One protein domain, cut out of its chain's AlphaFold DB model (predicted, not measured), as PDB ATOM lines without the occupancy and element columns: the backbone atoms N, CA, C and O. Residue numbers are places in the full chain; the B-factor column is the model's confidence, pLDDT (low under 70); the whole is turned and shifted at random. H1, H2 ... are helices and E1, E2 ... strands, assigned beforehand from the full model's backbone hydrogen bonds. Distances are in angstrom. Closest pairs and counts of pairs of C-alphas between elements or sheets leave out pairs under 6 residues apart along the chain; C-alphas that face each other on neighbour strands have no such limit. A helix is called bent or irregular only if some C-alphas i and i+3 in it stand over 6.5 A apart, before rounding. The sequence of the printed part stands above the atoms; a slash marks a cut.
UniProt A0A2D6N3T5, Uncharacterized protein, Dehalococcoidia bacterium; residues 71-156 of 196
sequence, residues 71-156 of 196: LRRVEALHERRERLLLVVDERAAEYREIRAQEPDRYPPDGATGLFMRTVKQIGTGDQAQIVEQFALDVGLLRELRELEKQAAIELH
ATOM      1  N   LEU A  71      16.559 -17.125  -6.171       90.19
ATOM      2  CA  LEU A  71      17.384 -16.287  -7.047       90.19
ATOM      3  C   LEU A  71      18.026 -17.106  -8.175       90.19
ATOM      4  O   LEU A  71      17.924 -16.732  -9.336       90.19
ATOM      5  N   ARG A  72      18.601 -18.270  -7.852       91.06
ATOM      6  CA  ARG A  72      19.214 -19.172  -8.837       91.06
ATOM      7  C   ARG A  72      18.200 -19.723  -9.833       91.06
ATOM      8  O   ARG A  72      18.517 -19.882 -11.010       91.06
ATOM      9  N   ARG A  73      16.974 -20.023  -9.382       94.19
ATOM     10  CA  ARG A  73      15.890 -20.433 -10.289       94.19
ATOM     11  C   ARG A  73      15.527 -19.302 -11.245       94.19
ATOM     12  O   ARG A  73      15.432 -19.553 -12.442       94.19
ATOM     13  N   VAL A  74      15.384 -18.074 -10.745       93.94
ATOM     14  CA  VAL A  74      15.080 -16.891 -11.565       93.94
ATOM     15  C   VAL A  74      16.203 -16.584 -12.556       93.94
ATOM     16  O   VAL A  74      15.911 -16.358 -13.725       93.94
ATOM     17  N   GLU A  75      17.472 -16.657 -12.146       93.94
ATOM     18  CA  GLU A  75      18.631 -16.525 -13.045       93.94
ATOM     19  C   GLU A  75      18.563 -17.542 -14.193       93.94
ATOM     20  O   GLU A  75      18.683 -17.174 -15.361       93.94
ATOM     21  N   ALA A  76      18.294 -18.813 -13.883       94.56
ATOM     22  CA  ALA A  76      18.161 -19.858 -14.896       94.56
ATOM     23  C   ALA A  76      16.947 -19.646 -15.825       94.56
ATOM     24  O   ALA A  76      17.007 -19.988 -17.007       94.56
ATOM     25  N   LEU A  77      15.835 -19.100 -15.317       96.56
ATOM     26  CA  LEU A  77      14.669 -18.738 -16.134       96.56
ATOM     27  C   LEU A  77      14.987 -17.563 -17.065       96.56
ATOM     28  O   LEU A  77      14.667 -17.632 -18.251       96.56
ATOM     29  N   HIS A  78      15.659 -16.529 -16.553       96.81
ATOM     30  CA  HIS A  78      16.108 -15.381 -17.336       96.81
ATOM     31  C   HIS A  78      17.051 -15.819 -18.461       96.81
ATOM     32  O   HIS A  78      16.811 -15.502 -19.620       96.81
ATOM     33  N   GLU A  79      18.049 -16.647 -18.159       97.44
ATOM     34  CA  GLU A  79      19.001 -17.143 -19.154       97.44
ATOM     35  C   GLU A  79      18.316 -17.955 -20.275       97.44
ATOM     36  O   GLU A  79      18.691 -17.868 -21.444       97.44
ATOM     37  N   ARG A  80      17.282 -18.747 -19.955       97.69
ATOM     38  CA  ARG A  80      16.476 -19.451 -20.972       97.69
ATOM     39  C   ARG A  80      15.632 -18.491 -21.803       97.69
ATOM     40  O   ARG A  80      15.541 -18.678 -23.013       97.69
ATOM     41  N   ARG A  81      15.040 -17.475 -21.171       98.00
ATOM     42  CA  ARG A  81      14.271 -16.430 -21.857       98.00
ATOM     43  C   ARG A  81      15.144 -15.686 -22.866       98.00
ATOM     44  O   ARG A  81      14.741 -15.567 -24.016       98.00
ATOM     45  N   GLU A  82      16.345 -15.268 -22.472       98.06
ATOM     46  CA  GLU A  82      17.282 -14.577 -23.369       98.06
ATOM     47  C   GLU A  82      17.679 -15.448 -24.567       98.06
ATOM     48  O   GLU A  82      17.706 -14.966 -25.695       98.06
ATOM     49  N   ARG A  83      17.892 -16.757 -24.370       97.81
ATOM     50  CA  ARG A  83      18.144 -17.681 -25.491       97.81
ATOM     51  C   ARG A  83      16.965 -17.781 -26.459       97.81
ATOM     52  O   ARG A  83      17.185 -17.863 -27.661       97.81
ATOM     53  N   LEU A  84      15.727 -17.793 -25.961       96.88
ATOM     54  CA  LEU A  84      14.543 -17.806 -26.827       96.88
ATOM     55  C   LEU A  84      14.380 -16.486 -27.589       96.88
ATOM     56  O   LEU A  84      14.020 -16.517 -28.762       96.88
ATOM     57  N   LEU A  85      14.670 -15.348 -26.955       97.12
ATOM     58  CA  LEU A  85      14.659 -14.047 -27.627       97.12
ATOM     59  C   LEU A  85      15.751 -13.943 -28.691       97.12
ATOM     60  O   LEU A  85      15.466 -13.478 -29.788       97.12
ATOM     61  N   LEU A  86      16.949 -14.470 -28.424       97.50
ATOM     62  CA  LEU A  86      18.016 -14.536 -29.420       97.50
ATOM     63  C   LEU A  86      17.572 -15.306 -30.672       97.50
ATOM     64  O   LEU A  86      17.792 -14.846 -31.785       97.50
ATOM     65  N   VAL A  87      16.879 -16.437 -30.502       95.81
ATOM     66  CA  VAL A  87      16.318 -17.199 -31.631       95.81
ATOM     67  C   VAL A  87      15.318 -16.363 -32.438       95.81
ATOM     68  O   VAL A  87      15.284 -16.464 -33.664       95.81
ATOM     69  N   VAL A  88      14.496 -15.544 -31.777       95.81
ATOM     70  CA  VAL A  88      13.570 -14.625 -32.457       95.81
ATOM     71  C   VAL A  88      14.349 -13.565 -33.237       95.81
ATOM     72  O   VAL A  88      14.049 -13.339 -34.408       95.81
ATOM     73  N   ASP A  89      15.375 -12.964 -32.640       95.94
ATOM     74  CA  ASP A  89      16.187 -11.927 -33.284       95.94
ATOM     75  C   ASP A  89      16.964 -12.457 -34.497       95.94
ATOM     76  O   ASP A  89      16.979 -11.815 -35.550       95.94
ATOM     77  N   GLU A  90      17.556 -13.649 -34.389       95.38
ATOM     78  CA  GLU A  90      18.262 -14.312 -35.489       95.38
ATOM     79  C   GLU A  90      17.314 -14.620 -36.658       95.38
ATOM     80  O   GLU A  90      17.618 -14.291 -37.807       95.38
ATOM     81  N   ARG A  91      16.117 -15.157 -36.380       93.50
ATOM     82  CA  ARG A  91      15.083 -15.384 -37.411       93.50
ATOM     83  C   ARG A  91      14.607 -14.081 -38.039       93.50
ATOM     84  O   ARG A  91      14.380 -14.008 -39.244       93.50
ATOM     85  N   ALA A  92      14.428 -13.043 -37.227       93.00
ATOM     86  CA  ALA A  92      14.022 -11.731 -37.704       93.00
ATOM     87  C   ALA A  92      15.069 -11.143 -38.661       93.00
ATOM     88  O   ALA A  92      14.699 -10.557 -39.678       93.00
ATOM     89  N   ALA A  93      16.358 -11.300 -38.349       92.81
ATOM     90  CA  ALA A  93      17.454 -10.889 -39.219       92.81
ATOM     91  C   ALA A  93      17.443 -11.670 -40.543       92.81
ATOM     92  O   ALA A  93      17.404 -11.042 -41.601       92.81
ATOM     93  N   GLU A  94      17.346 -13.003 -40.488       90.19
ATOM     94  CA  GLU A  94      17.238 -13.864 -41.675       90.19
ATOM     95  C   GLU A  94      16.074 -13.420 -42.581       90.19
ATOM     96  O   GLU A  94      16.241 -13.216 -43.783       90.19
ATOM     97  N   TYR A  95      14.886 -13.187 -42.017       88.75
ATOM     98  CA  TYR A  95      13.714 -12.816 -42.817       88.75
ATOM     99  C   TYR A  95      13.800 -11.395 -43.381       88.75
ATOM    100  O   TYR A  95      13.247 -11.136 -44.452       88.75
ATOM    101  N   ARG A  96      14.509 -10.471 -42.718       89.25
ATOM    102  CA  ARG A  96      14.806  -9.146 -43.293       89.25
ATOM    103  C   ARG A  96      15.726  -9.262 -44.503       89.25
ATOM    104  O   ARG A  96      15.454  -8.615 -45.512       89.25
ATOM    105  N   GLU A  97      16.773 -10.080 -44.414       89.19
ATOM    106  CA  GLU A  97      17.710 -10.307 -45.520       89.19
ATOM    107  C   GLU A  97      17.010 -10.935 -46.723       89.19
ATOM    108  O   GLU A  97      17.145 -10.438 -47.843       89.19
ATOM    109  N   ILE A  98      16.196 -11.969 -46.497       84.94
ATOM    110  CA  ILE A  98      15.495 -12.630 -47.595       84.94
ATOM    111  C   ILE A  98      14.444 -11.705 -48.208       84.94
ATOM    112  O   ILE A  98      14.361 -11.617 -49.427       84.94
ATOM    113  N   ARG A  99      13.689 -10.942 -47.407       85.88
ATOM    114  CA  ARG A  99      12.710  -9.977 -47.936       85.88
ATOM    115  C   ARG A  99      13.362  -8.868 -48.765       85.88
ATOM    116  O   ARG A  99      12.737  -8.365 -49.694       85.88
ATOM    117  N   ALA A 100      14.597  -8.479 -48.446       87.75
ATOM    118  CA  ALA A 100      15.341  -7.511 -49.250       87.75
ATOM    119  C   ALA A 100      15.672  -8.050 -50.654       87.75
ATOM    120  O   ALA A 100      15.770  -7.267 -51.596       87.75
ATOM    121  N   GLN A 101      15.824  -9.370 -50.797       88.38
ATOM    122  CA  GLN A 101      16.103 -10.042 -52.070       88.38
ATOM    123  C   GLN A 101      14.815 -10.461 -52.797       88.38
ATOM    124  O   GLN A 101      14.717 -10.330 -54.014       88.38
ATOM    125  N   GLU A 102      13.817 -10.937 -52.049       86.50
ATOM    126  CA  GLU A 102      12.568 -11.523 -52.540       86.50
ATOM    127  C   GLU A 102      11.360 -10.980 -51.738       86.50
ATOM    128  O   GLU A 102      10.876 -11.640 -50.811       86.50
ATOM    129  N   PRO A 103      10.842  -9.781 -52.075       82.06
ATOM    130  CA  PRO A 103       9.826  -9.087 -51.274       82.06
ATOM    131  C   PRO A 103       8.511  -9.853 -51.085       82.06
ATOM    132  O   PRO A 103       7.873  -9.709 -50.043       82.06
ATOM    133  N   ASP A 104       8.135 -10.673 -52.070       83.50
ATOM    134  CA  ASP A 104       6.862 -11.404 -52.105       83.50
ATOM    135  C   ASP A 104       6.953 -12.822 -51.517       83.50
ATOM    136  O   ASP A 104       5.938 -13.505 -51.370       83.50
ATOM    137  N   ARG A 105       8.161 -13.296 -51.176       79.31
ATOM    138  CA  ARG A 105       8.377 -14.680 -50.720       79.31
ATOM    139  C   ARG A 105       7.975 -14.910 -49.260       79.31
ATOM    140  O   ARG A 105       7.634 -16.034 -48.896       79.31
ATOM    141  N   TYR A 106       8.006 -13.869 -48.425       76.75
ATOM    142  CA  TYR A 106       7.748 -13.959 -46.983       76.75
ATOM    143  C   TYR A 106       6.576 -13.069 -46.555       76.75
ATOM    144  O   TYR A 106       6.356 -12.012 -47.149       76.75
ATOM    145  N   PRO A 107       5.844 -13.439 -45.484       76.75
ATOM    146  CA  PRO A 107       4.836 -12.565 -44.899       76.75
ATOM    147  C   PRO A 107       5.434 -11.196 -44.528       76.75
ATOM    148  O   PRO A 107       6.564 -11.154 -44.029       76.75
ATOM    149  N   PRO A 108       4.680 -10.091 -44.676       73.56
ATOM    150  CA  PRO A 108       5.147  -8.751 -44.303       73.56
ATOM    151  C   PRO A 108       5.682  -8.674 -42.865       73.56
ATOM    152  O   PRO A 108       6.674  -7.992 -42.608       73.56
ATOM    153  N   ASP A 109       5.079  -9.448 -41.957       80.81
ATOM    154  CA  ASP A 109       5.410  -9.492 -40.530       80.81
ATOM    155  C   ASP A 109       6.526 -10.496 -40.184       80.81
ATOM    156  O   ASP A 109       6.843 -10.702 -39.011       80.81
ATOM    157  N   GLY A 110       7.164 -11.124 -41.179       79.94
ATOM    158  CA  GLY A 110       8.279 -12.053 -40.967       79.94
ATOM    159  C   GLY A 110       9.456 -11.410 -40.221       79.94
ATOM    160  O   GLY A 110      10.085 -12.044 -39.380       79.94
ATOM    161  N   ALA A 111       9.683 -10.109 -40.407       83.44
ATOM    162  CA  ALA A 111      10.744  -9.356 -39.727       83.44
ATOM    163  C   ALA A 111      10.596  -9.266 -38.188       83.44
ATOM    164  O   ALA A 111      11.456  -8.672 -37.531       83.44
ATOM    165  N   THR A 112       9.520  -9.826 -37.623       87.56
ATOM    166  CA  THR A 112       9.328 -10.016 -36.178       87.56
ATOM    167  C   THR A 112      10.059 -11.241 -35.622       87.56
ATOM    168  O   THR A 112      10.210 -11.331 -34.412       87.56
ATOM    169  N   GLY A 113      10.467 -12.202 -36.465       91.19
ATOM    170  CA  GLY A 113      11.104 -13.455 -36.032       91.19
ATOM    171  C   GLY A 113      10.159 -14.476 -35.384       91.19
ATOM    172  O   GLY A 113      10.579 -15.570 -35.005       91.19
ATOM    173  N   LEU A 114       8.868 -14.144 -35.278       92.44
ATOM    174  CA  LEU A 114       7.853 -14.992 -34.651       92.44
ATOM    175  C   LEU A 114       7.266 -16.041 -35.599       92.44
ATOM    176  O   LEU A 114       6.547 -16.931 -35.153       92.44
ATOM    177  N   PHE A 115       7.534 -15.944 -36.898       90.31
ATOM    178  CA  PHE A 115       7.086 -16.935 -37.869       90.31
ATOM    179  C   PHE A 115       8.116 -18.056 -38.004       90.31
ATOM    180  O   PHE A 115       9.321 -17.829 -37.973       90.31
ATOM    181  N   MET A 116       7.625 -19.275 -38.183       89.69
ATOM    182  CA  MET A 116       8.413 -20.455 -38.496       89.69
ATOM    183  C   MET A 116       8.096 -20.905 -39.920       89.69
ATOM    184  O   MET A 116       6.929 -21.103 -40.281       89.69
ATOM    185  N   ARG A 117       9.145 -21.115 -40.717       87.12
ATOM    186  CA  ARG A 117       9.052 -21.771 -42.024       87.12
ATOM    187  C   ARG A 117       8.916 -23.277 -41.833       87.12
ATOM    188  O   ARG A 117       9.768 -23.917 -41.227       87.12
ATOM    189  N   THR A 118       7.857 -23.848 -42.384       85.06
ATOM    190  CA  THR A 118       7.622 -25.290 -42.442       85.06
ATOM    191  C   THR A 118       7.543 -25.704 -43.896       85.06
ATOM    192  O   THR A 118       6.787 -25.125 -44.669       85.06
ATOM    193  N   VAL A 119       8.294 -26.729 -44.275       88.00
ATOM    194  CA  VAL A 119       8.210 -27.303 -45.615       88.00
ATOM    195  C   VAL A 119       7.263 -28.493 -45.560       88.00
ATOM    196  O   VAL A 119       7.464 -29.408 -44.761       88.00
ATOM    197  N   LYS A 120       6.214 -28.481 -46.383       87.00
ATOM    198  CA  LYS A 120       5.282 -29.602 -46.512       87.00
ATOM    199  C   LYS A 120       5.322 -30.151 -47.923       87.00
ATOM    200  O   LYS A 120       5.232 -29.402 -48.889       87.00
ATOM    201  N   GLN A 121       5.403 -31.469 -48.025       87.88
ATOM    202  CA  GLN A 121       5.147 -32.167 -49.273       87.88
ATOM    203  C   GLN A 121       3.644 -32.439 -49.377       87.88
ATOM    204  O   GLN A 121       3.048 -33.013 -48.466       87.88
ATOM    205  N   ILE A 122       3.034 -32.009 -50.475       84.06
ATOM    206  CA  ILE A 122       1.631 -32.250 -50.797       84.06
ATOM    207  C   ILE A 122       1.588 -33.190 -52.003       84.06
ATOM    208  O   ILE A 122       2.228 -32.926 -53.016       84.06
ATOM    209  N   GLY A 123       0.835 -34.285 -51.890       81.44
ATOM    210  CA  GLY A 123       0.705 -35.296 -52.944       81.44
ATOM    211  C   GLY A 123       1.707 -36.453 -52.837       81.44
ATOM    212  O   GLY A 123       2.589 -36.474 -51.977       81.44
ATOM    213  N   THR A 124       1.547 -37.436 -53.725       72.50
ATOM    214  CA  THR A 124       2.304 -38.699 -53.734       72.50
ATOM    215  C   THR A 124       2.706 -39.047 -55.170       72.50
ATOM    216  O   THR A 124       1.937 -38.792 -56.096       72.50
ATOM    217  N   GLY A 125       3.884 -39.647 -55.370       79.12
ATOM    218  CA  GLY A 125       4.387 -40.005 -56.706       79.12
ATOM    219  C   GLY A 125       4.777 -38.781 -57.544       79.12
ATOM    220  O   GLY A 125       5.247 -37.786 -56.998       79.12
ATOM    221  N   ASP A 126       4.545 -38.838 -58.856       76.56
ATOM    222  CA  ASP A 126       4.971 -37.812 -59.830       76.56
ATOM    223  C   ASP A 126       4.293 -36.438 -59.649       76.56
ATOM    224  O   ASP A 126       4.690 -35.459 -60.277       76.56
ATOM    225  N   GLN A 127       3.272 -36.343 -58.787       76.50
ATOM    226  CA  GLN A 127       2.576 -35.093 -58.455       76.50
ATOM    227  C   GLN A 127       2.935 -34.535 -57.071       76.50
ATOM    228  O   GLN A 127       2.256 -33.638 -56.575       76.50
ATOM    229  N   ALA A 128       3.978 -35.058 -56.423       79.12
ATOM    230  CA  ALA A 128       4.456 -34.500 -55.166       79.12
ATOM    231  C   ALA A 128       4.991 -33.070 -55.369       79.12
ATOM    232  O   ALA A 128       5.944 -32.847 -56.113       79.12
ATOM    233  N   GLN A 129       4.395 -32.105 -54.672       82.25
ATOM    234  CA  GLN A 129       4.827 -30.709 -54.654       82.25
ATOM    235  C   GLN A 129       5.342 -30.330 -53.271       82.25
ATOM    236  O   GLN A 129       4.750 -30.691 -52.253       82.25
ATOM    237  N   ILE A 130       6.438 -29.579 -53.230       84.62
ATOM    238  CA  ILE A 130       6.994 -29.034 -51.995       84.62
ATOM    239  C   ILE A 130       6.470 -27.607 -51.839       84.62
ATOM    240  O   ILE A 130       6.743 -26.754 -52.678       84.62
ATOM    241  N   VAL A 131       5.719 -27.359 -50.770       85.38
ATOM    242  CA  VAL A 131       5.148 -26.048 -50.446       85.38
ATOM    243  C   VAL A 131       5.780 -25.527 -49.163       85.38
ATOM    244  O   VAL A 131       5.787 -26.203 -48.130       85.38
ATOM    245  N   GLU A 132       6.304 -24.306 -49.225       85.00
ATOM    246  CA  GLU A 132       6.744 -23.568 -48.044       85.00
ATOM    247  C   GLU A 132       5.523 -22.933 -47.365       85.00
ATOM    248  O   GLU A 132       4.743 -22.215 -47.986       85.00
ATOM    249  N   GLN A 133       5.340 -23.216 -46.078       86.25
ATOM    250  CA  GLN A 133       4.291 -22.646 -45.246       86.25
ATOM    251  C   GLN A 133       4.924 -21.849 -44.109       86.25
ATOM    252  O   GLN A 133       5.753 -22.368 -43.365       86.25
ATOM    253  N   PHE A 134       4.476 -20.613 -43.921       87.00
ATOM    254  CA  PHE A 134       4.841 -19.797 -42.768       87.00
ATOM    255  C   PHE A 134       3.709 -19.817 -41.750       87.00
ATOM    256  O   PHE A 134       2.550 -19.580 -42.093       87.00
ATOM    257  N   ALA A 135       4.036 -20.116 -40.498       88.81
ATOM    258  CA  ALA A 135       3.075 -20.124 -39.403       88.81
ATOM    259  C   ALA A 135       3.668 -19.431 -38.181       88.81
ATOM    260  O   ALA A 135       4.873 -19.493 -37.960       88.81
ATOM    261  N   LEU A 136       2.821 -18.785 -37.380       90.06
ATOM    262  CA  LEU A 136       3.240 -18.213 -36.105       90.06
ATOM    263  C   LEU A 136       3.760 -19.326 -35.180       90.06
ATOM    264  O   LEU A 136       3.092 -20.347 -34.996       90.06
ATOM    265  N   ASP A 137       4.918 -19.114 -34.562       93.00
ATOM    266  CA  ASP A 137       5.517 -20.021 -33.586       93.00
ATOM    267  C   ASP A 137       4.825 -19.872 -32.221       93.00
ATOM    268  O   ASP A 137       5.327 -19.295 -31.254       93.00
ATOM    269  N   VAL A 138       3.602 -20.401 -32.151       94.00
ATOM    270  CA  VAL A 138       2.793 -20.428 -30.924       94.00
ATOM    271  C   VAL A 138       3.476 -21.260 -29.830       94.00
ATOM    272  O   VAL A 138       3.211 -21.050 -28.647       94.00
ATOM    273  N   GLY A 139       4.346 -22.204 -30.206       94.62
ATOM    274  CA  GLY A 139       5.151 -22.986 -29.269       94.62
ATOM    275  C   GLY A 139       6.120 -22.096 -28.502       94.62
ATOM    276  O   GLY A 139       6.039 -22.032 -27.278       94.62
ATOM    277  N   LEU A 140       6.955 -21.343 -29.220       94.56
ATOM    278  CA  LEU A 140       7.913 -20.407 -28.631       94.56
ATOM    279  C   LEU A 140       7.226 -19.343 -27.766       94.56
ATOM    280  O   LEU A 140       7.654 -19.096 -26.640       94.56
ATOM    281  N   LEU A 141       6.126 -18.752 -28.248       94.88
ATOM    282  CA  LEU A 141       5.366 -17.759 -27.477       94.88
ATOM    283  C   LEU A 141       4.783 -18.341 -26.183       94.88
ATOM    284  O   LEU A 141       4.762 -17.669 -25.150       94.88
ATOM    285  N   ARG A 142       4.318 -19.596 -26.221       97.00
ATOM    286  CA  ARG A 142       3.838 -20.293 -25.025       97.00
ATOM    287  C   ARG A 142       4.972 -20.496 -24.025       97.00
ATOM    288  O   ARG A 142       4.771 -20.185 -22.856       97.00
ATOM    289  N   GLU A 143       6.135 -20.962 -24.473       96.69
ATOM    290  CA  GLU A 143       7.292 -21.180 -23.595       96.69
ATOM    291  C   GLU A 143       7.789 -19.876 -22.960       96.69
ATOM    292  O   GLU A 143       8.007 -19.840 -21.750       96.69
ATOM    293  N   LEU A 144       7.884 -18.780 -23.725       96.44
ATOM    294  CA  LEU A 144       8.210 -17.455 -23.177       96.44
ATOM    295  C   LEU A 144       7.237 -17.057 -22.058       96.44
ATOM    296  O   LEU A 144       7.667 -16.695 -20.963       96.44
ATOM    297  N   ARG A 145       5.929 -17.203 -22.302       96.50
ATOM    298  CA  ARG A 145       4.896 -16.892 -21.309       96.50
ATOM    299  C   ARG A 145       5.007 -17.768 -20.059       96.50
ATOM    300  O   ARG A 145       4.819 -17.266 -18.953       96.50
ATOM    301  N   GLU A 146       5.276 -19.066 -20.203       97.12
ATOM    302  CA  GLU A 146       5.427 -19.958 -19.045       97.12
ATOM    303  C   GLU A 146       6.699 -19.648 -18.240       97.12
ATOM    304  O   GLU A 146       6.650 -19.683 -17.011       97.12
ATOM    305  N   LEU A 147       7.810 -19.270 -18.886       96.25
ATOM    306  CA  LEU A 147       9.018 -18.812 -18.187       96.25
ATOM    307  C   LEU A 147       8.756 -17.533 -17.382       96.25
ATOM    308  O   LEU A 147       9.142 -17.453 -16.216       96.25
ATOM    309  N   GLU A 148       8.078 -16.553 -17.982       95.25
ATOM    310  CA  GLU A 148       7.734 -15.283 -17.330       95.25
ATOM    311  C   GLU A 148       6.750 -15.491 -16.172       95.25
ATOM    312  O   GLU A 148       6.932 -14.938 -15.085       95.25
ATOM    313  N   LYS A 149       5.756 -16.366 -16.356       95.56
ATOM    314  CA  LYS A 149       4.839 -16.776 -15.291       95.56
ATOM    315  C   LYS A 149       5.573 -17.481 -14.153       95.56
ATOM    316  O   LYS A 149       5.340 -17.151 -12.991       95.56
ATOM    317  N   GLN A 150       6.456 -18.435 -14.459       94.69
ATOM    318  CA  GLN A 150       7.234 -19.122 -13.431       94.69
ATOM    319  C   GLN A 150       8.115 -18.125 -12.676       94.69
ATOM    320  O   GLN A 150       8.128 -18.156 -11.452       94.69
ATOM    321  N   ALA A 151       8.778 -17.189 -13.361       93.12
ATOM    322  CA  ALA A 151       9.563 -16.143 -12.707       93.12
ATOM    323  C   ALA A 151       8.705 -15.289 -11.755       93.12
ATOM    324  O   ALA A 151       9.117 -15.041 -10.624       93.12
ATOM    325  N   ALA A 152       7.487 -14.913 -12.155       92.75
ATOM    326  CA  ALA A 152       6.562 -14.190 -11.282       92.75
ATOM    327  C   ALA A 152       6.135 -15.014 -10.048       92.75
ATOM    328  O   ALA A 152       5.979 -14.451  -8.962       92.75
ATOM    329  N   ILE A 153       5.982 -16.338 -10.184       92.81
ATOM    330  CA  ILE A 153       5.719 -17.250  -9.056       92.81
ATOM    331  C   ILE A 153       6.923 -17.296  -8.106       92.81
ATOM    332  O   ILE A 153       6.750 -17.144  -6.897       92.81
ATOM    333  N   GLU A 154       8.136 -17.460  -8.641       91.00
ATOM    334  CA  GLU A 154       9.378 -17.501  -7.852       91.00
ATOM    335  C   GLU A 154       9.633 -16.201  -7.079       91.00
ATOM    336  O   GLU A 154      10.167 -16.228  -5.972       91.00
ATOM    337  N   LEU A 155       9.230 -15.066  -7.652       89.94
ATOM    338  CA  LEU A 155       9.331 -13.740  -7.041       89.94
ATOM    339  C   LEU A 155       8.140 -13.393  -6.135       89.94
ATOM    340  O   LEU A 155       8.087 -12.284  -5.604       89.94
ATOM    341  N   HIS A 156       7.178 -14.306  -5.970       88.44
ATOM    342  CA  HIS A 156       5.940 -14.082  -5.216       88.44
ATOM    343  C   HIS A 156       5.104 -12.887  -5.717       88.44
ATOM    344  O   HIS A 156       4.325 -12.299  -4.967       88.44
TER     345      HIS A 156
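AT A GLANCE: This is residues 71 to 156 of the 196 residues of an uncharacterized protein of Dehalococcoidia bacterium (UniProt A0A2D6N3T5). A long helix, H1, and a shorter one, H3, lie side by side at one end, and from there the shape opens like a fork, with the later part of H1 as one prong and the two-stranded hairpin E1 and E2 as the other. The short helix H2 packs on H1 in its later part, where the chain folds back. The printed part has 86 residues, with three named helices and two named strands in the order H1, H2, E1, E2, H3; the sheet, E1 - E2, is antiparallel and the class is mixed, helices and strands. The whole is loose and flat, with a radius of gyration of the C-alphas of 17.4 A and spans of 58 by 32 by 16 A.

HOW THE PARTS SIT: Strands E1, residues 115 to 122, and E2, residues 129 to 136, form an antiparallel hairpin, their directions at 153 degrees. N 116 and O 135 are 2.8 A apart and N 122 and O 129 2.8 A, within hydrogen-bond range. H1, residues 71 to 101, is near E1, with 7 pairs of C-alphas within 10 A, and apart from E2. H3, residues 138 to 154, is apart from E1. It touches H1 at residues 73 to 84 of H1 alone; the closest C-alphas, of Val 74 and Ala 151, are 5.7 A apart. These helices run opposite ways at a shallow tilt of 25 degrees. H2, residues 108 to 112, touches H1 at residues 88 to 96 of H1 alone, closest at the C-alphas of Ala 92 and Ala 111, 4.5 A. H2 is apart from E2 and H3. Every O i to N i+4 pair is within hydrogen-bond range in H1 and H3; in H2 0 of 1 is, and 1 of 2 O i to N i+3 pairs.

IN THESE COORDINATES: E1 is 20.8 A long and E2 22.4 A. H1 begins at C-alpha 71 (17.384, -16.287, -7.047) and is 45.5 A long; H3 is 24.2 A long and ends at C-alpha 154 (9.378, -17.501, -7.852). H2, 9.2 A, is irregular: C-alphas 108 and 111 are 7.3 A apart.

THE WHOLE: The C-alphas farthest apart, of Asp 126 and His 156, are 59.6 A apart. The printed part has no cut and no long link. Its mean pLDDT is 89.7, and no printed residue is under 70.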